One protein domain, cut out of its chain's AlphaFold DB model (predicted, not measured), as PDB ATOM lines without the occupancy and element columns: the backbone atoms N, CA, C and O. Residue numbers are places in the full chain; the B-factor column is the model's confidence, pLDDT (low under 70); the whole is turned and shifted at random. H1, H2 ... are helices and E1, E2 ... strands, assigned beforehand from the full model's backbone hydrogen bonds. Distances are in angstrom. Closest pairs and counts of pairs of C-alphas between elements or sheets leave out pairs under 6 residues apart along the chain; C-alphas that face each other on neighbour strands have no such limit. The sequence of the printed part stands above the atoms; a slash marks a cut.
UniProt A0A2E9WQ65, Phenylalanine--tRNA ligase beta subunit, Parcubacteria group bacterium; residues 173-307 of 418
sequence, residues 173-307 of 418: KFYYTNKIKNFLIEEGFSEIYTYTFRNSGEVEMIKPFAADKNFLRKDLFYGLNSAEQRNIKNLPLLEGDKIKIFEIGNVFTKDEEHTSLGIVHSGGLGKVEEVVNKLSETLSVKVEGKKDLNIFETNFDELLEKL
ATOM      1  N   LYS A 173      25.063  49.076 -60.264       95.38
ATOM      2  CA  LYS A 173      24.664  48.791 -58.878       95.38
ATOM      3  C   LYS A 173      23.204  48.355 -58.817       95.38
ATOM      4  O   LYS A 173      22.911  47.290 -58.292       95.38
ATOM      5  N   PHE A 174      22.305  49.115 -59.438       93.69
ATOM      6  CA  PHE A 174      20.881  48.787 -59.481       93.69
ATOM      7  C   PHE A 174      20.595  47.457 -60.201       93.69
ATOM      8  O   PHE A 174      19.795  46.662 -59.710       93.69
ATOM      9  N   TYR A 175      21.271  47.182 -61.325       94.12
ATOM     10  CA  TYR A 175      21.141  45.905 -62.038       94.12
ATOM     11  C   TYR A 175      21.496  44.718 -61.131       94.12
ATOM     12  O   TYR A 175      20.684  43.806 -60.969       94.12
ATOM     13  N   TYR A 176      22.668  44.745 -60.488       95.75
ATOM     14  CA  TYR A 176      23.104  43.637 -59.638       95.75
ATOM     15  C   TYR A 176      22.350  43.545 -58.315       95.75
ATOM     16  O   TYR A 176      22.100  42.433 -57.862       95.75
ATOM     17  N   THR A 177      21.903  44.664 -57.737       95.75
ATOM     18  CA  THR A 177      20.978  44.639 -56.596       95.75
ATOM     19  C   THR A 177      19.732  43.823 -56.940       95.75
ATOM     20  O   THR A 177      19.376  42.917 -56.192       95.75
ATOM     21  N   ASN A 178      19.096  44.084 -58.087       93.25
ATOM     22  CA  ASN A 178      17.901  43.339 -58.494       93.25
ATOM     23  C   ASN A 178      18.214  41.877 -58.831       93.25
ATOM     24  O   ASN A 178      17.465  40.994 -58.430       93.25
ATOM     25  N   LYS A 179      19.341  41.604 -59.497       94.00
ATOM     26  CA  LYS A 179      19.761  40.232 -59.811       94.00
ATOM     27  C   LYS A 179      19.975  39.384 -58.552       94.00
ATOM     28  O   LYS A 179      19.520  38.246 -58.492       94.00
ATOM     29  N   ILE A 180      20.627  39.946 -57.532       96.25
ATOM     30  CA  ILE A 180      20.846  39.279 -56.240       96.25
ATOM     31  C   ILE A 180      19.522  39.099 -55.494       96.25
ATOM     32  O   ILE A 180      19.269  38.013 -54.975       96.25
ATOM     33  N   LYS A 181      18.658  40.127 -55.472       95.56
ATOM     34  CA  LYS A 181      17.310  40.027 -54.889       95.56
ATOM     35  C   LYS A 181      16.523  38.877 -55.512       95.56
ATOM     36  O   LYS A 181      15.990  38.059 -54.773       95.56
ATOM     37  N   ASN A 182      16.503  38.783 -56.840       91.62
ATOM     38  CA  ASN A 182      15.785  37.731 -57.561       91.62
ATOM     39  C   ASN A 182      16.290  36.346 -57.191       91.62
ATOM     40  O   ASN A 182      15.498  35.505 -56.784       91.62
ATOM     41  N   PHE A 183      17.607  36.149 -57.240       95.31
ATOM     42  CA  PHE A 183      18.224  34.889 -56.841       95.31
ATOM     43  C   PHE A 183      17.834  34.482 -55.408       95.31
ATOM     44  O   PHE A 183      17.450  33.341 -55.164       95.31
ATOM     45  N   LEU A 184      17.894  35.412 -54.448       96.50
ATOM     46  CA  LEU A 184      17.559  35.118 -53.053       96.50
ATOM     47  C   LEU A 184      16.059  34.839 -52.867       96.50
ATOM     48  O   LEU A 184      15.706  33.930 -52.119       96.50
ATOM     49  N   ILE A 185      15.184  35.564 -53.567       92.50
ATOM     50  CA  ILE A 185      13.731  35.329 -53.554       92.50
ATOM     51  C   ILE A 185      13.394  33.956 -54.151       92.50
ATOM     52  O   ILE A 185      12.599  33.225 -53.565       92.50
ATOM     53  N   GLU A 186      14.017  33.572 -55.267       91.12
ATOM     54  CA  GLU A 186      13.851  32.247 -55.888       91.12
ATOM     55  C   GLU A 186      14.348  31.119 -54.976       91.12
ATOM     56  O   GLU A 186      13.739  30.053 -54.903       91.12
ATOM     57  N   GLU A 187      15.404  31.373 -54.202       93.44
ATOM     58  CA  GLU A 187      15.852  30.471 -53.143       93.44
ATOM     59  C   GLU A 187      14.944  30.519 -51.896       93.44
ATOM     60  O   GLU A 187      15.200  29.792 -50.939       93.44
ATOM     61  N   GLY A 188      13.875  31.317 -51.865       91.44
ATOM     62  CA  GLY A 188      12.899  31.372 -50.771       91.44
ATOM     63  C   GLY A 188      13.324  32.242 -49.586       91.44
ATOM     64  O   GLY A 188      12.988  31.927 -48.445       91.44
ATOM     65  N   PHE A 189      14.116  33.288 -49.826       95.19
ATOM     66  CA  PHE A 189      14.438  34.295 -48.818       95.19
ATOM     67  C   PHE A 189      13.492  35.497 -48.882       95.19
ATOM     68  O   PHE A 189      13.070  35.924 -49.956       95.19
ATOM     69  N   SER A 190      13.266  36.118 -47.724       93.50
ATOM     70  CA  SER A 190      12.557  37.394 -47.605       93.50
ATOM     71  C   SER A 190      13.534  38.552 -47.405       93.50
ATOM     72  O   SER A 190      14.410  38.496 -46.541       93.50
ATOM     73  N   GLU A 191      13.366  39.631 -48.170       96.62
ATOM     74  CA  GLU A 191      14.098  40.872 -47.909       96.62
ATOM     75  C   GLU A 191      13.553  41.543 -46.643       96.62
ATOM     76  O   GLU A 191      12.340  41.666 -46.462       96.62
ATOM     77  N   ILE A 192      14.451  42.013 -45.780       96.94
ATOM     78  CA  ILE A 192      14.107  42.829 -44.619       96.94
ATOM     79  C   ILE A 192      14.884  44.145 -44.629       96.94
ATOM     80  O   ILE A 192      15.942  44.261 -45.241       96.94
ATOM     81  N   TYR A 193      14.375  45.120 -43.881       97.38
ATOM     82  CA  TYR A 193      15.042  46.397 -43.649       97.38
ATOM     83  C   TYR A 193      15.216  46.586 -42.150       97.38
ATOM     84  O   TYR A 193      14.240  46.601 -41.393       97.38
ATOM     85  N   THR A 194      16.462  46.711 -41.702       96.75
ATOM     86  CA  THR A 194      16.765  46.929 -40.291       96.75
ATOM     87  C   THR A 194      17.139  48.386 -40.040       96.75
ATOM     88  O   THR A 194      17.541  49.113 -40.945       96.75
ATOM     89  N   TYR A 195      16.988  48.859 -38.799       94.25
ATOM     90  CA  TYR A 195      17.286  50.257 -38.481       94.25
ATOM     91  C   TYR A 195      18.747  50.619 -38.784       94.25
ATOM     92  O   TYR A 195      19.678  49.921 -38.370       94.25
ATOM     93  N   THR A 196      18.941  51.765 -39.435       95.88
ATOM     94  CA  THR A 196      20.265  52.362 -39.645       95.88
ATOM     95  C   THR A 196      20.887  52.838 -38.334       95.88
ATOM     96  O   THR A 196      22.083  52.666 -38.129       95.88
ATOM     97  N   PHE A 197      20.081  53.394 -37.424       94.81
ATOM     98  CA  PHE A 197      20.552  53.919 -36.141       94.81
ATOM     99  C   PHE A 197      20.582  52.845 -35.052       94.81
ATOM    100  O   PHE A 197      19.638  52.061 -34.910       94.81
ATOM    101  N   ARG A 198      21.661  52.828 -34.270       92.62
ATOM    102  CA  ARG A 198      21.999  51.805 -33.277       92.62
ATOM    103  C   ARG A 198      22.535  52.426 -31.990       92.62
ATOM    104  O   ARG A 198      22.913  53.594 -31.943       92.62
ATOM    105  N   ASN A 199      22.606  51.606 -30.949       92.81
ATOM    106  CA  ASN A 199      23.181  51.972 -29.654       92.81
ATOM    107  C   ASN A 199      24.719  51.923 -29.641       92.81
ATOM    108  O   ASN A 199      25.333  52.371 -28.679       92.81
ATOM    109  N   SER A 200      25.335  51.369 -30.688       93.44
ATOM    110  CA  SER A 200      26.781  51.272 -30.871       93.44
ATOM    111  C   SER A 200      27.129  51.293 -32.360       93.44
ATOM    112  O   SER A 200      26.331  50.870 -33.198       93.44
ATOM    113  N   GLY A 201      28.314  51.798 -32.683       94.25
ATOM    114  CA  GLY A 201      28.821  51.941 -34.044       94.25
ATOM    115  C   GLY A 201      30.123  52.734 -34.042       94.25
ATOM    116  O   GLY A 201      30.673  53.015 -32.978       94.25
ATOM    117  N   GLU A 202      30.625  53.071 -35.225       97.00
ATOM    118  CA  GLU A 202      31.866  53.851 -35.374       97.00
ATOM    119  C   GLU A 202      31.604  55.337 -35.635       97.00
ATOM    120  O   GLU A 202      32.452  56.172 -35.331       97.00
ATOM    121  N   VAL A 203      30.415  55.669 -36.144       96.44
ATOM    122  CA  VAL A 203      29.991  57.042 -36.435       96.44
ATOM    123  C   VAL A 203      28.875  57.436 -35.473       96.44
ATOM    124  O   VAL A 203      27.786  56.862 -35.511       96.44
ATOM    125  N   GLU A 204      29.153  58.407 -34.604       95.62
ATOM    126  CA  GLU A 204      28.217  58.939 -33.608       95.62
ATOM    127  C   GLU A 204      27.476  60.176 -34.137       95.62
ATOM    128  O   GLU A 204      28.053  61.042 -34.796       95.62
ATOM    129  N   MET A 205      26.185  60.281 -33.828       93.50
ATOM    130  CA  MET A 205      25.368  61.446 -34.152       93.50
ATOM    131  C   MET A 205      25.471  62.518 -33.068       93.50
ATOM    132  O   MET A 205      25.248  62.251 -31.893       93.50
ATOM    133  N   ILE A 206      25.678  63.773 -33.479       94.06
ATOM    134  CA  ILE A 206      25.752  64.922 -32.556       94.06
ATOM    135  C   ILE A 206      24.403  65.181 -31.855       94.06
ATOM    136  O   ILE A 206      24.368  65.635 -30.713       94.06
ATOM    137  N   LYS A 207      23.283  64.920 -32.541       92.62
ATOM    138  CA  LYS A 207      21.919  65.132 -32.030       92.62
ATOM    139  C   LYS A 207      21.051  63.899 -32.300       92.62
ATOM    140  O   LYS A 207      20.325  63.884 -33.295       92.62
ATOM    141  N   PRO A 208      21.150  62.849 -31.470       89.25
ATOM    142  CA  PRO A 208      20.387  61.628 -31.677       89.25
ATOM    143  C   PRO A 208      18.900  61.826 -31.360       89.25
ATOM    144  O   PRO A 208      18.534  62.561 -30.444       89.25
ATOM    145  N   PHE A 209      18.036  61.129 -32.103       83.62
ATOM    146  CA  PHE A 209      16.582  61.159 -31.895       83.62
ATOM    147  C   PHE A 209      16.131  60.372 -30.651       83.62
ATOM    148  O   PHE A 209      15.058  60.634 -30.116       83.62
ATOM    149  N   ALA A 210      16.926  59.391 -30.205       88.81
ATOM    150  CA  ALA A 210      16.659  58.565 -29.029       88.81
ATOM    151  C   ALA A 210      17.974  58.074 -28.403       88.81
ATOM    152  O   ALA A 210      18.949  57.850 -29.118       88.81
ATOM    153  N   ALA A 211      17.985  57.869 -27.082       85.12
ATOM    154  CA  ALA A 211      19.194  57.529 -26.321       85.12
ATOM    155  C   ALA A 211      19.819  56.168 -26.691       85.12
ATOM    156  O   ALA A 211      21.002  55.949 -26.439       85.12
ATOM    157  N   ASP A 212      19.045  55.255 -27.280       87.19
ATOM    158  CA  ASP A 212      19.476  53.939 -27.765       87.19
ATOM    159  C   ASP A 212      19.837  53.935 -29.263       87.19
ATOM    160  O   ASP A 212      20.096  52.880 -29.844       87.19
ATOM    161  N   LYS A 213      19.861  55.109 -29.902       90.88
ATOM    162  CA  LYS A 213      20.081  55.296 -31.340       90.88
ATOM    163  C   LYS A 213      21.102  56.403 -31.584       90.88
ATOM    164  O   LYS A 213      20.826  57.327 -32.335       90.88
ATOM    165  N   ASN A 214      22.261  56.326 -30.934       94.81
ATOM    166  CA  ASN A 214      23.295  57.366 -31.012       94.81
ATOM    167  C   ASN A 214      24.281  57.169 -32.169       94.81
ATOM    168  O   ASN A 214      24.971  58.112 -32.537       94.81
ATOM    169  N   PHE A 215      24.339  55.977 -32.764       96.44
ATOM    170  CA  PHE A 215      25.345  55.622 -33.764       96.44
ATOM    171  C   PHE A 215      24.715  55.153 -35.073       96.44
ATOM    172  O   PHE A 215      23.606  54.619 -35.080       96.44
ATOM    173  N   LEU A 216      25.438  55.300 -36.178       97.06
ATOM    174  CA  LEU A 216      25.126  54.607 -37.427       97.06
ATOM    175  C   LEU A 216      25.611  53.150 -37.354       97.06
ATOM    176  O   LEU A 216      26.644  52.855 -36.747       97.06
ATOM    177  N   ARG A 217      24.866  52.225 -37.970       97.12
ATOM    178  CA  ARG A 217      25.262  50.814 -38.066       97.12
ATOM    179  C   ARG A 217      26.558  50.677 -38.870       97.12
ATOM    180  O   ARG A 217      26.664  51.212 -39.969       97.12
ATOM    181  N   LYS A 218      27.517  49.923 -38.343       97.12
ATOM    182  CA  LYS A 218      28.788  49.600 -39.018       97.12
ATOM    183  C   LYS A 218      28.749  48.287 -39.811       97.12
ATOM    184  O   LYS A 218      29.691  47.976 -40.525       97.12
ATOM    185  N   ASP A 219      27.676  47.520 -39.634       96.75
ATOM    186  CA  ASP A 219      27.417  46.219 -40.246       96.75
ATOM    187  C   ASP A 219      25.899  45.988 -40.365       96.75
ATOM    188  O   ASP A 219      25.091  46.696 -39.743       96.75
ATOM    189  N   LEU A 220      25.505  45.012 -41.181       97.50
ATOM    190  CA  LEU A 220      24.140  44.478 -41.223       97.50
ATOM    191  C   LEU A 220      23.952  43.333 -40.223       97.50
ATOM    192  O   LEU A 220      22.826  43.088 -39.774       97.50
ATOM    193  N   PHE A 221      25.042  42.665 -39.843       95.06
ATOM    194  CA  PHE A 221      25.073  41.514 -38.951       95.06
ATOM    195  C   PHE A 221      24.207  41.691 -37.700       95.06
ATOM    196  O   PHE A 221      23.342  40.858 -37.430       95.06
ATOM    197  N   TYR A 222      24.379  42.782 -36.943       93.50
ATOM    198  CA  TYR A 222      23.616  42.987 -35.706       93.50
ATOM    199  C   TYR A 222      22.102  43.056 -35.956       93.50
ATOM    200  O   TYR A 222      21.297  42.493 -35.203       93.50
ATOM    201  N   GLY A 223      21.706  43.765 -37.016       95.56
ATOM    202  CA  GLY A 223      20.311  43.913 -37.415       95.56
ATOM    203  C   GLY A 223      19.694  42.585 -37.829       95.56
ATOM    204  O   GLY A 223      18.620  42.231 -37.338       95.56
ATOM    205  N   LEU A 224      20.404  41.852 -38.681       96.88
ATOM    206  CA  LEU A 224      20.002  40.551 -39.199       96.88
ATOM    207  C   LEU A 224      19.914  39.495 -38.095       96.88
ATOM    208  O   LEU A 224      18.899  38.811 -37.999       96.88
ATOM    209  N   ASN A 225      20.896  39.432 -37.194       95.00
ATOM    210  CA  ASN A 225      20.851  38.549 -36.028       95.00
ATOM    211  C   ASN A 225      19.651  38.875 -35.130       95.00
ATOM    212  O   ASN A 225      18.898  37.993 -34.727       95.00
ATOM    213  N   SER A 226      19.411  40.160 -34.850       94.38
ATOM    214  CA  SER A 226      18.256  40.581 -34.046       94.38
ATOM    215  C   SER A 226      16.923  40.179 -34.691       94.38
ATOM    216  O   SER A 226      15.985  39.791 -33.989       94.38
ATOM    217  N   ALA A 227      16.830  40.266 -36.021       95.19
ATOM    218  CA  ALA A 227      15.665  39.820 -36.772       95.19
ATOM    219  C   ALA A 227      15.518  38.291 -36.738       95.19
ATOM    220  O   ALA A 227      14.418  37.805 -36.478       95.19
ATOM    221  N   GLU A 228      16.601  37.535 -36.920       94.12
ATOM    222  CA  GLU A 228      16.605  36.071 -36.810       94.12
ATOM    223  C   GLU A 228      16.098  35.627 -35.432       94.12
ATOM    224  O   GLU A 228      15.114  34.896 -35.341       94.12
ATOM    225  N   GLN A 229      16.686  36.146 -34.350       92.44
ATOM    226  CA  GLN A 229      16.330  35.766 -32.977       92.44
ATOM    227  C   GLN A 229      14.873  36.087 -32.621       92.44
ATOM    228  O   GLN A 229      14.236  35.358 -31.855       92.44
ATOM    229  N   ARG A 230      14.322  37.177 -33.167       91.44
ATOM    230  CA  ARG A 230      12.906  37.522 -32.987       91.44
ATOM    231  C   ARG A 230      11.993  36.551 -33.733       91.44
ATOM    232  O   ARG A 230      10.967  36.149 -33.188       91.44
ATOM    233  N   ASN A 231      12.353  36.183 -34.958       90.56
ATOM    234  CA  ASN A 231      11.508  35.353 -35.811       90.56
ATOM    235  C   ASN A 231      11.612  33.857 -35.491       90.56
ATOM    236  O   ASN A 231      10.609  33.167 -35.616       90.56
ATOM    237  N   ILE A 232      12.745  33.366 -34.972       89.62
ATOM    238  CA  ILE A 232      12.879  31.973 -34.504       89.62
ATOM    239  C   ILE A 232      11.775  31.618 -33.495       89.62
ATOM    240  O   ILE A 232      11.175  30.550 -33.575       89.62
ATOM    241  N   LYS A 233      11.450  32.534 -32.576       88.06
ATOM    242  CA  LYS A 233      10.390  32.335 -31.569       88.06
ATOM    243  C   LYS A 233       8.978  32.291 -32.160       88.06
ATOM    244  O   LYS A 233       8.065  31.815 -31.500       88.06
ATOM    245  N   ASN A 234       8.812  32.792 -33.381       89.00
ATOM    246  CA  ASN A 234       7.547  32.850 -34.104       89.00
ATOM    247  C   ASN A 234       7.504  31.863 -35.278       89.00
ATOM    248  O   ASN A 234       6.550  31.897 -36.044       89.00
ATOM    249  N   LEU A 235       8.491  30.965 -35.412       88.88
ATOM    250  CA  LEU A 235       8.516  29.944 -36.465       88.88
ATOM    251  C   LEU A 235       7.202  29.160 -36.604       88.88
ATOM    252  O   LEU A 235       6.809  28.940 -37.743       88.88
ATOM    253  N   PRO A 236       6.479  28.789 -35.523       89.56
ATOM    254  CA  PRO A 236       5.189  28.115 -35.674       89.56
ATOM    255  C   PRO A 236       4.150  28.915 -36.480       89.56
ATOM    256  O   PRO A 236       3.304  28.320 -37.138       89.56
ATOM    257  N   LEU A 237       4.210  30.250 -36.476       87.62
ATOM    258  CA  LEU A 237       3.319  31.101 -37.276       87.62
ATOM    259  C   LEU A 237       3.745  31.231 -38.738       87.62
ATOM    260  O   LEU A 237       2.943  31.644 -39.569       87.62
ATOM    261  N   LEU A 238       5.005  30.940 -39.048       82.69
ATOM    262  CA  LEU A 238       5.565  31.152 -40.373       82.69
ATOM    263  C   LEU A 238       5.438  29.886 -41.221       82.69
ATOM    264  O   LEU A 238       5.488  28.759 -40.727       82.69
ATOM    265  N   GLU A 239       5.314  30.074 -42.530       71.25
ATOM    266  CA  GLU A 239       5.429  28.978 -43.484       71.25
ATOM    267  C   GLU A 239       6.902  28.552 -43.575       71.25
ATOM    268  O   GLU A 239       7.743  29.268 -44.116       71.25
ATOM    269  N   GLY A 240       7.235  27.392 -43.003       75.19
ATOM    270  CA  GLY A 240       8.576  26.809 -43.073       75.19
ATOM    271  C   GLY A 240       9.119  26.326 -41.730       75.19
ATOM    272  O   GLY A 240       8.487  26.420 -40.684       75.19
ATOM    273  N   ASP A 241      10.317  25.749 -41.762       82.38
ATOM    274  CA  ASP A 241      11.040  25.263 -40.581       82.38
ATOM    275  C   ASP A 241      12.254  26.138 -40.225       82.38
ATOM    276  O   ASP A 241      12.962  25.852 -39.258       82.38
ATOM    277  N   LYS A 242      12.524  27.176 -41.027       91.19
ATOM    278  CA  LYS A 242      13.762  27.961 -41.014       91.19
ATOM    279  C   LYS A 242      13.487  29.419 -41.359       91.19
ATOM    280  O   LYS A 242      12.619  29.726 -42.165       91.19
ATOM    281  N   ILE A 243      14.302  30.310 -40.809       93.50
ATOM    282  CA  ILE A 243      14.365  31.723 -41.159       93.50
ATOM    283  C   ILE A 243      15.365  31.900 -42.301       93.50
ATOM    284  O   ILE A 243      16.538  31.536 -42.177       93.50
ATOM    285  N   LYS A 244      14.883  32.458 -43.412       95.62
ATOM    286  CA  LYS A 244      15.669  32.810 -44.595       95.62
ATOM    287  C   LYS A 244      15.418  34.279 -44.905       95.62
ATOM    288  O   LYS A 244      14.384  34.629 -45.464       95.62
ATOM    289  N   ILE A 245      16.331  35.142 -44.477       97.06
ATOM    290  CA  ILE A 245      16.193  36.596 -44.629       97.06
ATOM    291  C   ILE A 245      17.474  37.200 -45.186       97.06
ATOM    292  O   ILE A 245      18.560  36.660 -44.978       97.06
ATOM    293  N   PHE A 246      17.355  38.319 -45.888       98.62
ATOM    294  CA  PHE A 246      18.506  39.076 -46.365       98.62
ATOM    295  C   PHE A 246      18.237  40.579 -46.326       98.62
ATOM    296  O   PHE A 246      17.088  41.014 -46.274       98.62
ATOM    297  N   GLU A 247      19.302  41.369 -46.354       98.69
ATOM    298  CA  GLU A 247      19.247  42.826 -46.446       98.69
ATOM    299  C   GLU A 247      20.378  43.317 -47.359       98.69
ATOM    300  O   GLU A 247      21.506  42.825 -47.282       98.69
ATOM    301  N   ILE A 248      20.080  44.299 -48.214       98.50
ATOM    302  CA  ILE A 248      21.083  45.079 -48.946       98.50
ATOM    303  C   ILE A 248      20.951  46.522 -48.472       98.50
ATOM    304  O   ILE A 248      19.915  47.155 -48.682       98.50
ATOM    305  N   GLY A 249      21.984  47.060 -47.831       98.06
ATOM    306  CA  GLY A 249      21.893  48.394 -47.250       98.06
ATOM    307  C   GLY A 249      23.233  48.996 -46.865       98.06
ATOM    308  O   GLY A 249      24.235  48.297 -46.740       98.06
ATOM    309  N   ASN A 250      23.244  50.316 -46.676       98.19
ATOM    310  CA  ASN A 250      24.470  51.037 -46.344       98.19
ATOM    311  C   ASN A 250      24.888  50.798 -44.896       98.19
ATOM    312  O   ASN A 250      24.040  50.737 -43.995       98.19
ATOM    313  N   VAL A 251      26.196  50.696 -44.702       98.19
ATOM    314  CA  VAL A 251      26.874  50.608 -43.413       98.19
ATOM    315  C   VAL A 251      27.952  51.687 -43.345       98.19
ATOM    316  O   VAL A 251      28.443  52.162 -44.368       98.19
ATOM    317  N   PHE A 252      28.279  52.102 -42.126       98.25
ATOM    318  CA  PHE A 252      29.075  53.292 -41.856       98.25
ATOM    319  C   PHE A 252      30.213  52.929 -40.908       98.25
ATOM    320  O   PHE A 252      30.000  52.666 -39.720       98.25
ATOM    321  N   THR A 253      31.423  52.899 -41.449       95.94
ATOM    322  CA  THR A 253      32.654  52.744 -40.670       95.94
ATOM    323  C   THR A 253      33.246  54.120 -40.378       95.94
ATOM    324  O   THR A 253      32.767  55.136 -40.883       95.94
ATOM    325  N   LYS A 254      34.302  54.180 -39.566       95.44
ATOM    326  CA  LYS A 254      35.032  55.433 -39.333       95.44
ATOM    327  C   LYS A 254      35.648  56.021 -40.617       95.44
ATOM    328  O   LYS A 254      35.889  57.223 -40.661       95.44
ATOM    329  N   ASP A 255      35.950  55.170 -41.602       95.25
ATOM    330  CA  ASP A 255      36.739  55.529 -42.785       95.25
ATOM    331  C   ASP A 255      35.854  55.747 -44.026       95.25
ATOM    332  O   ASP A 255      36.192  56.562 -44.882       95.25
ATOM    333  N   GLU A 256      34.718  55.047 -44.124       96.12
ATOM    334  CA  GLU A 256      33.862  55.065 -45.314       96.12
ATOM    335  C   GLU A 256      32.396  54.680 -45.051       96.12
ATOM    336  O   GLU A 256      32.057  53.997 -44.076       96.12
ATOM    337  N   GLU A 257      31.543  55.079 -45.995       97.81
ATOM    338  CA  GLU A 257      30.209  54.523 -46.224       97.81
ATOM    339  C   GLU A 257      30.271  53.582 -47.433       97.81
ATOM    340  O   GLU A 257      30.749  53.977 -48.496       97.81
ATOM    341  N   HIS A 258      29.740  52.370 -47.289       97.88
ATOM    342  CA  HIS A 258      29.572  51.435 -48.403       97.88
ATOM    343  C   HIS A 258      28.258  50.662 -48.278       97.88
ATOM    344  O   HIS A 258      27.655  50.569 -47.203       97.88
ATOM    345  N   THR A 259      27.788  50.086 -49.381       98.38
ATOM    346  CA  THR A 259      26.661  49.148 -49.362       98.38
ATOM    347  C   THR A 259      27.142  47.747 -49.007       98.38
ATOM    348  O   THR A 259      28.107  47.245 -49.574       98.38
ATOM    349  N   SER A 260      26.430  47.092 -48.097       98.38
ATOM    350  CA  SER A 260      26.664  45.715 -47.670       98.38
ATOM    351  C   SER A 260      25.510  44.809 -48.114       98.38
ATOM    352  O   SER A 260      24.373  45.269 -48.265       98.38
ATOM    353  N   LEU A 261      25.804  43.527 -48.337       98.62
ATOM    354  CA  LEU A 261      24.826  42.450 -48.519       98.62
ATOM    355  C   LEU A 261      24.956  41.488 -47.340       98.62
ATOM    356  O   LEU A 261      26.006  40.869 -47.165       98.62
ATOM    357  N   GLY A 262      23.876  41.325 -46.579       98.44
ATOM    358  CA  GLY A 262      23.789  40.365 -45.488       98.44
ATOM    359  C   GLY A 262      22.730  39.294 -45.752       98.44
ATOM    360  O   GLY A 262      21.633  39.600 -46.213       98.44
ATOM    361  N   ILE A 263      23.056  38.035 -45.461       98.56
ATOM    362  CA  ILE A 263      22.225  36.850 -45.715       98.56
ATOM    363  C   ILE A 263      22.167  36.011 -44.438       98.56
ATOM    364  O   ILE A 263      23.203  35.714 -43.850       98.56
ATOM    365  N   VAL A 264      20.970  35.583 -44.036       97.56
ATOM    366  CA  VAL A 264      20.740  34.695 -42.888       97.56
ATOM    367  C   VAL A 264      20.006  33.443 -43.332       97.56
ATOM    368  O   VAL A 264      18.928  33.532 -43.919       97.56
ATOM    369  N   HIS A 265      20.538  32.277 -42.971       96.06
ATOM    370  CA  HIS A 265      19.841  31.006 -43.141       96.06
ATOM    371  C   HIS A 265      19.892  30.169 -41.859       96.06
ATOM    372  O   HIS A 265      20.883  29.496 -41.585       96.06
ATOM    373  N   SER A 266      18.779  30.094 -41.123       93.00
ATOM    374  CA  SER A 266      18.715  29.395 -39.825       93.00
ATOM    375  C   SER A 266      18.622  27.860 -39.927       93.00
ATOM    376  O   SER A 266      18.139  27.191 -39.015       93.00
ATOM    377  N   GLY A 267      19.029  27.277 -41.058       85.38
ATOM    378  CA  GLY A 267      18.886  25.848 -41.360       85.38
ATOM    379  C   GLY A 267      19.943  24.939 -40.745       85.38
ATOM    380  O   GLY A 267      19.936  23.742 -41.032       85.38
ATOM    381  N   GLY A 268      20.846  25.502 -39.945       80.94
ATOM    382  CA  GLY A 268      22.007  24.828 -39.377       80.94
ATOM    383  C   GLY A 268      23.325  25.274 -40.014       80.94
ATOM    384  O   GLY A 268      23.358  25.975 -41.028       80.94
ATOM    385  N   LEU A 269      24.427  24.837 -39.402       82.62
ATOM    386  CA  LEU A 269      25.793  25.123 -39.848       82.62
ATOM    387  C   LEU A 269      25.999  24.693 -41.309       82.62
ATOM    388  O   LEU A 269      25.690  23.560 -41.671       82.62
ATOM    389  N   GLY A 270      26.549  25.585 -42.137       87.00
ATOM    390  CA  GLY A 270      26.837  25.307 -43.551       87.00
ATOM    391  C   GLY A 270      25.771  25.811 -44.527       87.00
ATOM    392  O   GLY A 270      26.048  25.957 -45.714       87.00
ATOM    393  N   LYS A 271      24.545  26.096 -44.063       94.31
ATOM    394  CA  LYS A 271      23.437  26.443 -44.970       94.31
ATOM    395  C   LYS A 271      23.557  27.815 -45.606       94.31
ATOM    396  O   LYS A 271      23.170  27.977 -46.761       94.31
ATOM    397  N   VAL A 272      24.132  28.781 -44.898       95.38
ATOM    398  CA  VAL A 272      24.426  30.085 -45.497       95.38
ATOM    399  C   VAL A 272      25.534  29.970 -46.555       95.38
ATOM    400  O   VAL A 272      25.420  30.584 -47.611       95.38
ATOM    401  N   GLU A 273      26.535  29.099 -46.360       95.31
ATOM    402  CA  GLU A 273      27.588  28.842 -47.361       95.31
ATOM    403  C   GLU A 273      27.037  28.241 -48.644       95.31
ATOM    404  O   GLU A 273      27.433  28.656 -49.727       95.31
ATOM    405  N   GLU A 274      26.147  27.251 -48.533       96.25
ATOM    406  CA  GLU A 274      25.521  26.622 -49.698       96.25
ATOM    407  C   GLU A 274      24.857  27.684 -50.590       96.25
ATOM    408  O   GLU A 274      25.039  27.671 -51.808       96.25
ATOM    409  N   VAL A 275      24.158  28.651 -49.986       97.44
ATOM    410  CA  VAL A 275      23.503  29.748 -50.711       97.44
ATOM    411  C   VAL A 275      24.514  30.743 -51.282       97.44
ATOM    412  O   VAL A 275      24.375  31.151 -52.431       97.44
ATOM    413  N   VAL A 276      25.563  31.104 -50.538       97.81
ATOM    414  CA  VAL A 276      26.622  32.011 -51.026       97.81
ATOM    415  C   VAL A 276      27.416  31.391 -52.185       97.81
ATOM    416  O   VAL A 276      27.792  32.092 -53.128       97.81
ATOM    417  N   ASN A 277      27.631  30.075 -52.169       97.94
ATOM    418  CA  ASN A 277      28.269  29.350 -53.268       97.94
ATOM    419  C   ASN A 277      27.394  29.382 -54.529       97.94
ATOM    420  O   ASN A 277      27.875  29.776 -55.590       97.94
ATOM    421  N   LYS A 278      26.095  29.081 -54.402       98.25
ATOM    422  CA  LYS A 278      25.128  29.223 -55.506       98.25
ATOM    423  C   LYS A 278      25.038  30.662 -56.032       98.25
ATOM    424  O   LYS A 278      24.932  30.876 -57.241       98.25
ATOM    425  N   LEU A 279      25.113  31.659 -55.143       98.12
ATOM    426  CA  LEU A 279      25.146  33.068 -55.535       98.12
ATOM    427  C   LEU A 279      26.413  33.378 -56.343       98.12
ATOM    428  O   LEU A 279      26.342  34.045 -57.371       98.12
ATOM    429  N   SER A 280      27.563  32.855 -55.913       98.25
ATOM    430  CA  SER A 280      28.834  33.012 -56.628       98.25
ATOM    431  C   SER A 280      28.786  32.400 -58.031       98.25
ATOM    432  O   SER A 280      29.267  33.010 -58.986       98.25
ATOM    433  N   GLU A 281      28.169  31.225 -58.177       97.62
ATOM    434  CA  GLU A 281      27.930  30.586 -59.477       97.62
ATOM    435  C   GLU A 281      27.017  31.452 -60.362       97.62
ATOM    436  O   GLU A 281      27.372  31.760 -61.502       97.62
ATOM    437  N   THR A 282      25.898  31.932 -59.809       95.38
ATOM    438  CA  THR A 282      24.933  32.817 -60.494       95.38
ATOM    439  C   THR A 282      25.574  34.117 -60.987       95.38
ATOM    440  O   THR A 282      25.255  34.614 -62.071       95.38
ATOM    441  N   LEU A 283      26.489  34.682 -60.200       96.19
ATOM    442  CA  LEU A 283      27.205  35.911 -60.532       96.19
ATOM    443  C   LEU A 283      28.466  35.674 -61.374       96.19
ATOM    444  O   LEU A 283      29.041  36.637 -61.879       96.19
ATOM    445  N   SER A 284      28.900  34.417 -61.536       96.00
ATOM    446  CA  SER A 284      30.180  34.046 -62.162       96.00
ATOM    447  C   SER A 284      31.402  34.739 -61.534       96.00
ATOM    448  O   SER A 284      32.433  34.921 -62.182       96.00
ATOM    449  N   VAL A 285      31.291  35.126 -60.262       97.00
ATOM    450  CA  VAL A 285      32.319  35.804 -59.464       97.00
ATOM    451  C   VAL A 285      32.250  35.246 -58.049       97.00
ATOM    452  O   VAL A 285      31.167  35.069 -57.497       97.00
ATOM    453  N   LYS A 286      33.407  34.980 -57.440       96.81
ATOM    454  CA  LYS A 286      33.470  34.496 -56.059       96.81
ATOM    455  C   LYS A 286      32.989  35.580 -55.089       96.81
ATOM    456  O   LYS A 286      33.586  36.655 -55.029       96.81
ATOM    457  N   VAL A 287      31.951  35.273 -54.315       97.62
ATOM    458  CA  VAL A 287      31.437  36.132 -53.244       97.62
ATOM    459  C   VAL A 287      32.160  35.774 -51.947       97.62
ATOM    460  O   VAL A 287      32.048  34.659 -51.442       97.62
ATOM    461  N   GLU A 288      32.945  36.713 -51.423       95.88
ATOM    462  CA  GLU A 288      33.734  36.546 -50.200       95.88
ATOM    463  C   GLU A 288      33.268  37.546 -49.151       95.88
ATOM    464  O   GLU A 288      33.018  38.700 -49.469       95.88
ATOM    465  N   GLY A 289      33.167  37.117 -47.898       95.81
ATOM    466  CA  GLY A 289      32.633  37.955 -46.834       95.81
ATOM    467  C   GLY A 289      32.899  37.374 -45.455       95.81
ATOM    468  O   GLY A 289      33.489  36.300 -45.304       95.81
ATOM    469  N   LYS A 290      32.468  38.107 -44.432       96.00
ATOM    470  CA  LYS A 290      32.513  37.663 -43.043       96.00
ATOM    471  C   LYS A 290      31.358  36.706 -42.792       96.00
ATOM    472  O   LYS A 290      30.234  36.943 -43.223       96.00
ATOM    473  N   LYS A 291      31.643  35.645 -42.048       92.56
ATOM    474  CA  LYS A 291      30.649  34.672 -41.616       92.56
ATOM    475  C   LYS A 291      30.704  34.533 -40.109       92.56
ATOM    476  O   LYS A 291      31.784  34.342 -39.553       92.56
ATOM    477  N   ASP A 292      29.539  34.550 -39.485       90.25
ATOM    478  CA  ASP A 292      29.380  34.131 -38.103       90.25
ATOM    479  C   ASP A 292      28.032  33.410 -37.936       90.25
ATOM    480  O   ASP A 292      26.975  33.901 -38.338       90.25
ATOM    481  N   LEU A 293      28.091  32.185 -37.409       85.25
ATOM    482  CA  LEU A 293      26.963  31.254 -37.276       85.25
ATOM    483  C   LEU A 293      26.170  31.039 -38.587       85.25
ATOM    484  O   LEU A 293      26.671  30.395 -39.512       85.25
ATOM    485  N   ASN A 294      24.931  31.537 -38.635       93.06
ATOM    486  CA  ASN A 294      23.975  31.406 -39.739       93.06
ATOM    487  C   ASN A 294      23.974  32.625 -40.672       93.06
ATOM    488  O   ASN A 294      23.126  32.704 -41.563       93.06
ATOM    489  N   ILE A 295      24.876  33.581 -40.444       95.88
ATOM    490  CA  ILE A 295      24.876  34.885 -41.099       95.88
ATOM    491  C   ILE A 295      26.150  35.044 -41.922       95.88
ATOM    492  O   ILE A 295      27.258  34.757 -41.460       95.88
ATOM    493  N   PHE A 296      25.977  35.533 -43.141       98.06
ATOM    494  CA  PHE A 296      27.039  35.939 -44.044       98.06
ATOM    495  C   PHE A 296      26.863  37.415 -44.389       98.06
ATOM    496  O   PHE A 296      25.748  37.841 -44.677       98.06
ATOM    497  N   GLU A 297      27.949  38.179 -44.391       98.25
ATOM    498  CA  GLU A 297      27.953  39.583 -44.789       98.25
ATOM    499  C   GLU A 297      29.155  39.901 -45.688       98.25
ATOM    500  O   GLU A 297      30.294  39.566 -45.356       98.25
ATOM    501  N   THR A 298      28.916  40.572 -46.815       98.12
ATOM    502  CA  THR A 298      29.949  41.011 -47.769       98.12
ATOM    503  C   THR A 298      29.813  42.496 -48.082       98.12
ATOM    504  O   THR A 298      28.699  43.002 -48.215       98.12
ATOM    505  N   ASN A 299      30.945  43.172 -48.302       97.88
ATOM    506  CA  ASN A 299      30.955  44.499 -48.913       97.88
ATOM    507  C   ASN A 299      30.445  44.362 -50.358       97.88
ATOM    508  O   ASN A 299      31.059  43.688 -51.190       97.88
ATOM    509  N   PHE A 300      29.270  44.924 -50.640       98.25
ATOM    510  CA  PHE A 300      28.640  44.813 -51.948       98.25
ATOM    511  C   PHE A 300      29.302  45.738 -52.972       98.25
ATOM    512  O   PHE A 300      29.365  45.374 -54.144       98.25
ATOM    513  N   ASP A 301      29.846  46.881 -52.552       97.81
ATOM    514  CA  ASP A 301      30.550  47.787 -53.463       97.81
ATOM    515  C   ASP A 301      31.858  47.151 -53.972       97.81
ATOM    516  O   ASP A 301      32.105  47.149 -55.177       97.81
ATOM    517  N   GLU A 302      32.619  46.469 -53.109       97.12
ATOM    518  CA  GLU A 302      33.790  45.672 -53.532       97.12
ATOM    519  C   GLU A 302      33.418  44.491 -54.445       97.12
ATOM    520  O   GLU A 302      34.156  44.139 -55.371       97.12
ATOM    521  N   LEU A 303      32.273  43.842 -54.197       97.62
ATOM    522  CA  LEU A 303      31.762  42.804 -55.095       97.62
ATOM    523  C   LEU A 303      31.412  43.403 -56.465       97.62
ATOM    524  O   LEU A 303      31.715  42.799 -57.494       97.62
ATOM    525  N   LEU A 304      30.824  44.602 -56.489       97.19
ATOM    526  CA  LEU A 304      30.406  45.301 -57.703       97.19
ATOM    527  C   LEU A 304      31.570  45.615 -58.647       97.19
ATOM    528  O   LEU A 304      31.403  45.533 -59.867       97.19
ATOM    529  N   GLU A 305      32.748  45.924 -58.103       97.00
ATOM    530  CA  GLU A 305      33.970  46.152 -58.886       97.00
ATOM    531  C   GLU A 305      34.407  44.908 -59.672       97.00
ATOM    532  O   GLU A 305      34.934  45.023 -60.779       97.00
ATOM    533  N   LYS A 306      34.151  43.713 -59.128       96.88
ATOM    534  CA  LYS A 306      34.520  42.423 -59.734       96.88
ATOM    535  C   LYS A 306      33.488  41.928 -60.749       96.88
ATOM    536  O   LYS A 306      33.795  41.042 -61.546       96.88
ATOM    537  N   LEU A 307      32.266  42.462 -60.717       96.69
ATOM    538  CA  LEU A 307      31.170  42.043 -61.589       96.69
ATOM    539  C   LEU A 307      31.308  42.639 -63.004       96.69
ATOM    540  O   LEU A 307      31.754  43.781 -63.150       96.69
TER     541      LEU A 307
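AT A GLANCE: This is residues 173 to 307 of the 418 residues of the protein "Phenylalanine--tRNA ligase beta subunit" of Parcubacteria group bacterium (UniProt A0A2E9WQ65). A twisted sheet of four strands lies between helices in three layers, with H1 and H3 over one face and H2 over the other. The long hairpin E1 and E2 joins the shorter hairpin E3 and E4, H4 follows E4, and unnamed residues 187 to 220 wander from H1 to H2. The printed part has 135 residues, mixed in class, in the order H1 H2 E1 E2 H3 E3 E4 H4; the antiparallel sheet runs E1 E2 E4 E3. It is compact, radius of gyration of the C-alphas 15.2 A, spanning 43 by 41 by 24 A.

HOW THE PARTS SIT: H1, residues 173 to 186, is on the sheet over E1, residues 244 to 252, and E2, residues 257 to 265; the closest C-alphas of H1 and E1, Thr 177 and Ile 248, are 7.7 A apart. H2, residues 221 to 232, is on the opposite face, its Phe 221 and Gly 262 of E2 closest at 6.8 A between C-alphas. In the E1 and E2 hairpin, N 247 and O 262 are 2.9 A apart. H3, residues 271 to 283, only just touches H1 through residues 279 to 282 and 180 to 183, with 3 pairs of C-alphas within 8 A, closest Phe 183 and Leu 279 at 7.3 A. E3, residues 290 to 292, and E4, residues 295 to 299, have N 290 and O 297 at 2.8 A; E2 and E4 have N 263 and O 296 at 2.8 A. E2, H3 and E3 form a split strand-helix-strand unit, two same-way strands with E4 between them, its crossover right-handed. H4, residues 300 to 306, is on the same face as H1; the closest C-alphas of E2 and H4, those of Ser 260 and Phe 300, are 4.8 A apart. Every O i to N i+4 pair is within hydrogen-bond range in H1, H2 and H3, and 2 of 3 in H4.

IN THESE COORDINATES: H1 begins at C-alpha 173 (24.664, 48.791, -58.878) and measures 20.0 A, H2 16.1 A, E1 24.6 A, E2 25.9 A and H3 18.6 A. H4 ends at C-alpha 306 (34.520, 42.423, -59.734).

THE WHOLE: The C-alphas of Lys 207 and Glu 281, the two farthest apart, are 44.5 A apart. The printed part has no cut; the links H1 to H2 and H2 to E1 are long. No printed residue has pLDDT under 70.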